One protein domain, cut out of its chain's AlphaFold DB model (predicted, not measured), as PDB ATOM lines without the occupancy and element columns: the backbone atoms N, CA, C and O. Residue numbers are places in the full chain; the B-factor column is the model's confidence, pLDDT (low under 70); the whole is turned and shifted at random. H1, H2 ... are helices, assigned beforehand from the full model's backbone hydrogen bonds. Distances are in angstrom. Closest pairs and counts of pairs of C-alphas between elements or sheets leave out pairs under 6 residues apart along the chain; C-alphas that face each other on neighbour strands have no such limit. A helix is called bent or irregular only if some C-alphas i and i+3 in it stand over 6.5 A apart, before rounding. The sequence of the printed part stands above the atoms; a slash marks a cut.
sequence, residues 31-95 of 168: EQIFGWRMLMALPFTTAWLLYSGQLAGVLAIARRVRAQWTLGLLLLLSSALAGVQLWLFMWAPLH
ATOM      1  N   GLU A  31     176.232 329.595 159.249       78.81
ATOM      2  CA  GLU A  31     176.072 329.060 157.901       78.81
ATOM      3  C   GLU A  31     177.386 329.088 157.120       78.81
ATOM      4  O   GLU A  31     177.711 328.122 156.432       78.81
ATOM      5  N   GLN A  32     178.183 330.148 157.273       82.38
ATOM      6  CA  GLN A  32     179.484 330.272 156.620       82.38
ATOM      7  C   GLN A  32     180.481 329.269 157.205       82.38
ATOM      8  O   GLN A  32     181.184 328.589 156.455       82.38
ATOM      9  N   ILE A  33     180.506 329.116 158.533       81.06
ATOM     10  CA  ILE A  33     181.369 328.132 159.200       81.06
ATOM     11  C   ILE A  33     180.968 326.708 158.784       81.06
ATOM     12  O   ILE A  33     181.830 325.888 158.454       81.06
ATOM     13  N   PHE A  34     179.665 326.413 158.742       81.88
ATOM     14  CA  PHE A  34     179.159 325.128 158.260       81.88
ATOM     15  C   PHE A  34     179.520 324.883 156.788       81.88
ATOM     16  O   PHE A  34     180.002 323.799 156.449       81.88
ATOM     17  N   GLY A  35     179.350 325.888 155.926       85.19
ATOM     18  CA  GLY A  35     179.695 325.823 154.508       85.19
ATOM     19  C   GLY A  35     181.170 325.494 154.290       85.19
ATOM     20  O   GLY A  35     181.489 324.541 153.578       85.19
ATOM     21  N   TRP A  36     182.072 326.202 154.977       85.50
ATOM     22  CA  TRP A  36     183.510 325.920 154.933       85.50
ATOM     23  C   TRP A  36     183.849 324.523 155.445       85.50
ATOM     24  O   TRP A  36     184.643 323.812 154.826       85.50
ATOM     25  N   ARG A  37     183.218 324.093 156.541       84.69
ATOM     26  CA  ARG A  37     183.407 322.749 157.091       84.69
ATOM     27  C   ARG A  37     182.974 321.668 156.101       84.69
ATOM     28  O   ARG A  37     183.692 320.682 155.952       84.69
ATOM     29  N   MET A  38     181.846 321.844 155.414       86.44
ATOM     30  CA  MET A  38     181.354 320.883 154.422       86.44
ATOM     31  C   MET A  38     182.234 320.864 153.166       86.44
ATOM     32  O   MET A  38     182.580 319.792 152.669       86.44
ATOM     33  N   LEU A  39     182.661 322.044 152.701       90.62
ATOM     34  CA  LEU A  39     183.548 322.183 151.547       90.62
ATOM     35  C   LEU A  39     184.906 321.526 151.808       90.62
ATOM     36  O   LEU A  39     185.425 320.852 150.925       90.62
ATOM     37  N   MET A  40     185.447 321.659 153.024       90.12
ATOM     38  CA  MET A  40     186.702 321.016 153.430       90.12
ATOM     39  C   MET A  40     186.536 319.533 153.773       90.12
ATOM     40  O   MET A  40     187.447 318.743 153.533       90.12
ATOM     41  N   ALA A  41     185.380 319.095 154.274       88.88
ATOM     42  CA  ALA A  41     185.162 317.684 154.586       88.88
ATOM     43  C   ALA A  41     185.376 316.790 153.356       88.88
ATOM     44  O   ALA A  41     185.966 315.719 153.482       88.88
ATOM     45  N   LEU A  42     184.965 317.237 152.168       88.44
ATOM     46  CA  LEU A  42     185.088 316.463 150.936       88.44
ATOM     47  C   LEU A  42     186.551 316.153 150.537       88.44
ATOM     48  O   LEU A  42     186.875 314.966 150.433       88.44
ATOM     49  N   PRO A  43     187.460 317.134 150.346       92.69
ATOM     50  CA  PRO A  43     188.850 316.863 149.986       92.69
ATOM     51  C   PRO A  43     189.603 316.124 151.093       92.69
ATOM     52  O   PRO A  43     190.319 315.177 150.783       92.69
ATOM     53  N   PHE A  44     189.411 316.478 152.369       93.12
ATOM     54  CA  PHE A  44     190.096 315.796 153.473       93.12
ATOM     55  C   PHE A  44     189.647 314.340 153.617       93.12
ATOM     56  O   PHE A  44     190.485 313.445 153.734       93.12
ATOM     57  N   THR A  45     188.340 314.076 153.542       89.38
ATOM     58  CA  THR A  45     187.815 312.703 153.603       89.38
ATOM     59  C   THR A  45     188.256 311.897 152.388       89.38
ATOM     60  O   THR A  45     188.653 310.743 152.530       89.38
ATOM     61  N   THR A  46     188.255 312.505 151.198       89.94
ATOM     62  CA  THR A  46     188.731 311.850 149.972       89.94
ATOM     63  C   THR A  46     190.220 311.526 150.066       89.94
ATOM     64  O   THR A  46     190.607 310.387 149.822       89.94
ATOM     65  N   ALA A  47     191.054 312.478 150.484       93.31
ATOM     66  CA  ALA A  47     192.488 312.269 150.671       93.31
ATOM     67  C   ALA A  47     192.773 311.169 151.706       93.31
ATOM     68  O   ALA A  47     193.588 310.283 151.454       93.31
ATOM     69  N   TRP A  48     192.054 311.170 152.832       91.88
ATOM     70  CA  TRP A  48     192.164 310.115 153.840       91.88
ATOM     71  C   TRP A  48     191.756 308.743 153.299       91.88
ATOM     72  O   TRP A  48     192.410 307.739 153.584       91.88
ATOM     73  N   LEU A  49     190.700 308.687 152.489       91.75
ATOM     74  CA  LEU A  49     190.220 307.455 151.869       91.75
ATOM     75  C   LEU A  49     191.230 306.882 150.864       91.75
ATOM     76  O   LEU A  49     191.436 305.665 150.833       91.75
ATOM     77  N   LEU A  50     191.876 307.757 150.085       91.12
ATOM     78  CA  LEU A  50     192.985 307.406 149.196       91.12
ATOM     79  C   LEU A  50     194.172 306.857 149.994       91.12
ATOM     80  O   LEU A  50     194.651 305.764 149.697       91.12
ATOM     81  N   TYR A  51     194.591 307.573 151.041       94.25
ATOM     82  CA  TYR A  51     195.689 307.169 151.921       94.25
ATOM     83  C   TYR A  51     195.422 305.827 152.620       94.25
ATOM     84  O   TYR A  51     196.307 304.983 152.720       94.25
ATOM     85  N   SER A  52     194.179 305.594 153.045       91.25
ATOM     86  CA  SER A  52     193.765 304.369 153.739       91.25
ATOM     87  C   SER A  52     193.535 303.174 152.802       91.25
ATOM     88  O   SER A  52     193.161 302.101 153.275       91.25
ATOM     89  N   GLY A  53     193.679 303.342 151.480       90.56
ATOM     90  CA  GLY A  53     193.490 302.271 150.494       90.56
ATOM     91  C   GLY A  53     192.044 301.770 150.348       90.56
ATOM     92  O   GLY A  53     191.810 300.709 149.772       90.56
ATOM     93  N   GLN A  54     191.046 302.514 150.837       91.31
ATOM     94  CA  GLN A  54     189.644 302.057 150.895       91.31
ATOM     95  C   GLN A  54     188.850 302.311 149.599       91.31
ATOM     96  O   GLN A  54     187.641 302.072 149.538       91.31
ATOM     97  N   LEU A  55     189.522 302.748 148.529       89.19
ATOM     98  CA  LEU A  55     188.918 303.016 147.219       89.19
ATOM     99  C   LEU A  55     188.122 301.834 146.660       89.19
ATOM    100  O   LEU A  55     187.050 302.026 146.084       89.19
ATOM    101  N   ALA A  56     188.615 300.608 146.848       89.50
ATOM    102  CA  ALA A  56     187.929 299.408 146.380       89.50
ATOM    103  C   ALA A  56     186.533 299.257 147.015       89.50
ATOM    104  O   ALA A  56     185.578 298.895 146.322       89.50
ATOM    105  N   GLY A  57     186.394 299.601 148.302       89.25
ATOM    106  CA  GLY A  57     185.117 299.592 149.017       89.25
ATOM    107  C   GLY A  57     184.143 300.639 148.474       89.25
ATOM    108  O   GLY A  57     182.981 300.325 148.216       89.25
ATOM    109  N   VAL A  58     184.628 301.851 148.194       89.12
ATOM    110  CA  VAL A  58     183.811 302.917 147.584       89.12
ATOM    111  C   VAL A  58     183.323 302.514 146.195       89.12
ATOM    112  O   VAL A  58     182.137 302.647 145.891       89.12
ATOM    113  N   LEU A  59     184.201 301.947 145.365       90.88
ATOM    114  CA  LEU A  59     183.839 301.461 144.031       90.88
ATOM    115  C   LEU A  59     182.850 300.287 144.081       90.88
ATOM    116  O   LEU A  59     182.027 300.137 143.172       90.88
ATOM    117  N   ALA A  60     182.912 299.442 145.112       91.38
ATOM    118  CA  ALA A  60     181.936 298.374 145.326       91.38
ATOM    119  C   ALA A  60     180.551 298.939 145.685       91.38
ATOM    120  O   ALA A  60     179.552 298.534 145.086       91.38
ATOM    121  N   ILE A  61     180.489 299.927 146.584       89.38
ATOM    122  CA  ILE A  61     179.238 300.615 146.940       89.38
ATOM    123  C   ILE A  61     178.664 301.342 145.719       89.38
ATOM    124  O   ILE A  61     177.485 301.177 145.416       89.38
ATOM    125  N   ALA A  62     179.491 302.064 144.958       89.81
ATOM    126  CA  ALA A  62     179.056 302.765 143.749       89.81
ATOM    127  C   ALA A  62     178.466 301.809 142.695       89.81
ATOM    128  O   ALA A  62     177.453 302.116 142.064       89.81
ATOM    129  N   ARG A  63     179.060 300.618 142.525       91.75
ATOM    130  CA  ARG A  63     178.497 299.562 141.665       91.75
ATOM    131  C   ARG A  63     177.150 299.060 142.183       91.75
ATOM    132  O   ARG A  63     176.228 298.901 141.388       91.75
ATOM    133  N   ARG A  64     177.015 298.860 143.496       90.06
ATOM    134  CA  ARG A  64     175.766 298.405 144.122       90.06
ATOM    135  C   ARG A  64     174.643 299.434 144.000       90.06
ATOM    136  O   ARG A  64     173.526 299.058 143.679       90.06
ATOM    137  N   VAL A  65     174.950 300.719 144.174       91.75
ATOM    138  CA  VAL A  65     173.998 301.825 143.972       91.75
ATOM    139  C   VAL A  65     173.513 301.882 142.524       91.75
ATOM    140  O   VAL A  65     172.325 302.069 142.284       91.75
ATOM    141  N   ARG A  66     174.405 301.656 141.550       89.31
ATOM    142  CA  ARG A  66     174.024 301.604 140.130       89.31
ATOM    143  C   ARG A  66     173.099 300.425 139.811       89.31
ATOM    144  O   ARG A  66     172.233 300.557 138.957       89.31
ATOM    145  N   ALA A  67     173.281 299.292 140.488       89.06
ATOM    146  CA  ALA A  67     172.424 298.118 140.337       89.06
ATOM    147  C   ALA A  67     171.098 298.227 141.120       89.06
ATOM    148  O   ALA A  67     170.102 297.632 140.723       89.06
ATOM    149  N   GLN A  68     171.079 298.970 142.231       91.31
ATOM    150  CA  GLN A  68     169.931 299.126 143.126       91.31
ATOM    151  C   GLN A  68     169.674 300.612 143.402       91.31
ATOM    152  O   GLN A  68     170.192 301.176 144.367       91.31
ATOM    153  N   TRP A  69     168.842 301.249 142.575       86.94
ATOM    154  CA  TRP A  69     168.534 302.682 142.691       86.94
ATOM    155  C   TRP A  69     167.958 303.071 144.067       86.94
ATOM    156  O   TRP A  69     168.245 304.154 144.576       86.94
ATOM    157  N   THR A  70     167.220 302.158 144.711       88.94
ATOM    158  CA  THR A  70     166.681 302.333 146.069       88.94
ATOM    159  C   THR A  70     167.780 302.551 147.108       88.94
ATOM    160  O   THR A  70     167.629 303.397 147.987       88.94
ATOM    161  N   LEU A  71     168.922 301.863 146.982       87.38
ATOM    162  CA  LEU A  71     170.085 302.079 147.847       87.38
ATOM    163  C   LEU A  71     170.649 303.493 147.665       87.38
ATOM    164  O   LEU A  71     171.047 304.124 148.641       87.38
ATOM    165  N   GLY A  72     170.652 304.005 146.432       88.88
ATOM    166  CA  GLY A  72     171.041 305.385 146.143       88.88
ATOM    167  C   GLY A  72     170.153 306.399 146.862       88.88
ATOM    168  O   GLY A  72     170.668 307.304 147.513       88.88
ATOM    169  N   LEU A  73     168.831 306.206 146.819       89.38
ATOM    170  CA  LEU A  73     167.890 307.060 147.549       89.38
ATOM    171  C   LEU A  73     168.087 306.996 149.066       89.38
ATOM    172  O   LEU A  73     168.097 308.036 149.717       89.38
ATOM    173  N   LEU A  74     168.282 305.799 149.625       86.31
ATOM    174  CA  LEU A  74     168.560 305.615 151.052       86.31
ATOM    175  C   LEU A  74     169.845 306.333 151.484       86.31
ATOM    176  O   LEU A  74     169.861 306.985 152.528       86.31
ATOM    177  N   LEU A  75     170.904 306.263 150.675       87.44
ATOM    178  CA  LEU A  75     172.156 306.975 150.944       87.44
ATOM    179  C   LEU A  75     171.984 308.494 150.857       87.44
ATOM    180  O   LEU A  75     172.509 309.209 151.709       87.44
ATOM    181  N   LEU A  76     171.231 308.991 149.873       88.88
ATOM    182  CA  LEU A  76     170.919 310.418 149.763       88.88
ATOM    183  C   LEU A  76     170.097 310.906 150.953       88.88
ATOM    184  O   LEU A  76     170.435 311.932 151.539       88.88
ATOM    185  N   LEU A  77     169.072 310.153 151.352       84.69
ATOM    186  CA  LEU A  77     168.254 310.466 152.518       84.69
ATOM    187  C   LEU A  77     169.100 310.483 153.796       84.69
ATOM    188  O   LEU A  77     169.040 311.446 154.556       84.69
ATOM    189  N   SER A  78     169.927 309.458 154.006       81.56
ATOM    190  CA  SER A  78     170.827 309.386 155.161       81.56
ATOM    191  C   SER A  78     171.829 310.542 155.178       81.56
ATOM    192  O   SER A  78     172.098 311.099 156.242       81.56
ATOM    193  N   SER A  79     172.375 310.914 154.017       85.81
ATOM    194  CA  SER A  79     173.305 312.038 153.878       85.81
ATOM    195  C   SER A  79     172.618 313.375 154.164       85.81
ATOM    196  O   SER A  79     173.145 314.185 154.923       85.81
ATOM    197  N   ALA A  80     171.408 313.587 153.637       83.38
ATOM    198  CA  ALA A  80     170.615 314.783 153.901       83.38
ATOM    199  C   ALA A  80     170.274 314.913 155.391       83.38
ATOM    200  O   ALA A  80     170.439 315.985 155.972       83.38
ATOM    201  N   LEU A  81     169.874 313.813 156.033       78.06
ATOM    202  CA  LEU A  81     169.568 313.779 157.461       78.06
ATOM    203  C   LEU A  81     170.794 314.136 158.313       78.06
ATOM    204  O   LEU A  81     170.707 314.972 159.214       78.06
ATOM    205  N   ALA A  82     171.951 313.550 157.989       81.56
ATOM    206  CA  ALA A  82     173.218 313.862 158.646       81.56
ATOM    207  C   ALA A  82     173.646 315.320 158.403       81.56
ATOM    208  O   ALA A  82     174.109 315.991 159.326       81.56
ATOM    209  N   GLY A  83     173.452 315.835 157.187       83.56
ATOM    210  CA  GLY A  83     173.723 317.226 156.832       83.56
ATOM    211  C   GLY A  83     172.879 318.207 157.643       83.56
ATOM    212  O   GLY A  83     173.431 319.120 158.254       83.56
ATOM    213  N   VAL A  84     171.563 317.980 157.724       81.38
ATOM    214  CA  VAL A  84     170.643 318.788 158.544       81.38
ATOM    215  C   VAL A  84     171.034 318.733 160.018       81.38
ATOM    216  O   VAL A  84     171.045 319.763 160.690       81.38
ATOM    217  N   GLN A  85     171.405 317.555 160.523       79.50
ATOM    218  CA  GLN A  85     171.850 317.392 161.905       79.50
ATOM    219  C   GLN A  85     173.124 318.206 162.193       79.50
ATOM    220  O   GLN A  85     173.185 318.924 163.190       79.50
ATOM    221  N   LEU A  86     174.128 318.134 161.316       80.00
ATOM    222  CA  LEU A  86     175.367 318.902 161.463       80.00
ATOM    223  C   LEU A  86     175.143 320.413 161.316       80.00
ATOM    224  O   LEU A  86     175.782 321.189 162.025       80.00
ATOM    225  N   TRP A  87     174.237 320.828 160.431       81.75
ATOM    226  CA  TRP A  87     173.867 322.230 160.259       81.75
ATOM    227  C   TRP A  87     173.172 322.782 161.507       81.75
ATOM    228  O   TRP A  87     173.607 323.800 162.048       81.75
ATOM    229  N   LEU A  88     172.170 322.069 162.037       77.06
ATOM    230  CA  LEU A  88     171.468 322.442 163.271       77.06
ATOM    231  C   LEU A  88     172.423 322.598 164.459       77.06
ATOM    232  O   LEU A  88     172.241 323.507 165.269       77.06
ATOM    233  N   PHE A  89     173.459 321.757 164.547       75.62
ATOM    234  CA  PHE A  89     174.478 321.854 165.593       75.62
ATOM    235  C   PHE A  89     175.245 323.185 165.571       75.62
ATOM    236  O   PHE A  89     175.586 323.702 166.631       75.62
ATOM    237  N   MET A  90     175.512 323.752 164.389       73.75
ATOM    238  CA  MET A  90     176.225 325.033 164.266       73.75
ATOM    239  C   MET A  90     175.279 326.235 164.297       73.75
ATOM    240  O   MET A  90     175.619 327.273 164.861       73.75
ATOM    241  N   TRP A  91     174.081 326.096 163.728       77.88
ATOM    242  CA  TRP A  91     173.090 327.167 163.643       77.88
ATOM    243  C   TRP A  91     172.438 327.474 164.998       77.88
ATOM    244  O   TRP A  91     172.303 328.639 165.375       77.88
ATOM    245  N   ALA A  92     172.057 326.446 165.762       75.25
ATOM    246  CA  ALA A  92     171.250 326.633 166.963       75.25
ATOM    247  C   ALA A  92     171.937 327.424 168.089       75.25
ATOM    248  O   ALA A  92     171.259 328.255 168.694       75.25
ATOM    249  N   PRO A  93     173.242 327.252 168.383       70.31
ATOM    250  CA  PRO A  93     173.906 328.055 169.408       70.31
ATOM    251  C   PRO A  93     173.937 329.547 169.092       70.31
ATOM    252  O   PRO A  93     173.746 330.363 169.990       70.31
ATOM    253  N   LEU A  94     174.100 329.896 167.816       70.44
ATOM    254  CA  LEU A  94     174.143 331.286 167.363       70.44
ATOM    255  C   LEU A  94     172.777 331.980 167.430       70.44
ATOM    256  O   LEU A  94     172.717 333.196 167.549       70.44
ATOM    257  N   HIS A  95     171.688 331.206 167.423       70.81
ATOM    258  CA  HIS A  95     170.311 331.704 167.495       70.81
ATOM    259  C   HIS A  95     169.666 331.492 168.876       70.81
ATOM    260  O   HIS A  95     168.446 331.519 169.003       70.81
TER     261      HIS A  95
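AT A GLANCE: This is residues 31 to 95 of the 168 residues of the protein "EamA domain-containing protein" of Comamonas aquatica (UniProt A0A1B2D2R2). Three helices make a flat, open triangle with an empty middle: H1 and H3 are the two long sides, and H2 is the short side joining them at one end. At the other end the first residues of H1, 31 to 34, meet H3 at residues 86 to 91. The printed part has 65 residues with three named helices, in the order H1, H2, H3, and no named strand; the class is all helix. The whole is loose, with a radius of gyration of the C-alphas of 14.7 A, and spans 43 by 30 by 12 A.

HOW THE PARTS SIT: H1, residues 31 to 51, is close to but not clearly touching H2, residues 55 to 67; their closest C-alphas, of Leu 49 and Leu 55, are 6.6 A apart. Their lines are only just about perpendicular, at 70.2 degrees. H2 and H3, residues 69 to 94, touch only at the corner by their link; their closest C-alphas, of Val 65 and Gly 72, are 5.1 A apart. They run opposite ways at a steep tilt of 62 degrees. H1 touches H3 with residues 31 to 34 alone, and the closest C-alphas, of Phe 34 and Trp 87, are 6.4 A apart. These two run opposite ways at a steep tilt of 48 degrees. Every O i to N i+4 pair is within hydrogen-bond range in H2, against 15 of 17 in H1 and 20 of 22 in H3.

IN THESE COORDINATES: H1 begins at C-alpha 31 (176.072, 329.060, 157.901) and is 30.0 A long from first to last C-alpha. H2 begins at C-alpha 55 (188.918, 303.016, 147.219) and is 18.5 A long. H3 is 38.2 A long and ends at C-alpha 94 (174.143, 331.286, 167.363). H3 is neither bent nor irregular, but only just: C-alphas 90 and 93 are 6.4 A apart.

THE WHOLE: The two C-alphas farthest apart, of Ala 67 and His 95, are 43.2 A apart. Residues 39 to 45 of H1 and 76 to 82 of H3 stand free. Both links are tight, and the printed part has no cut. The mean pLDDT of the printed part is 85.9, and no printed residue is under 70.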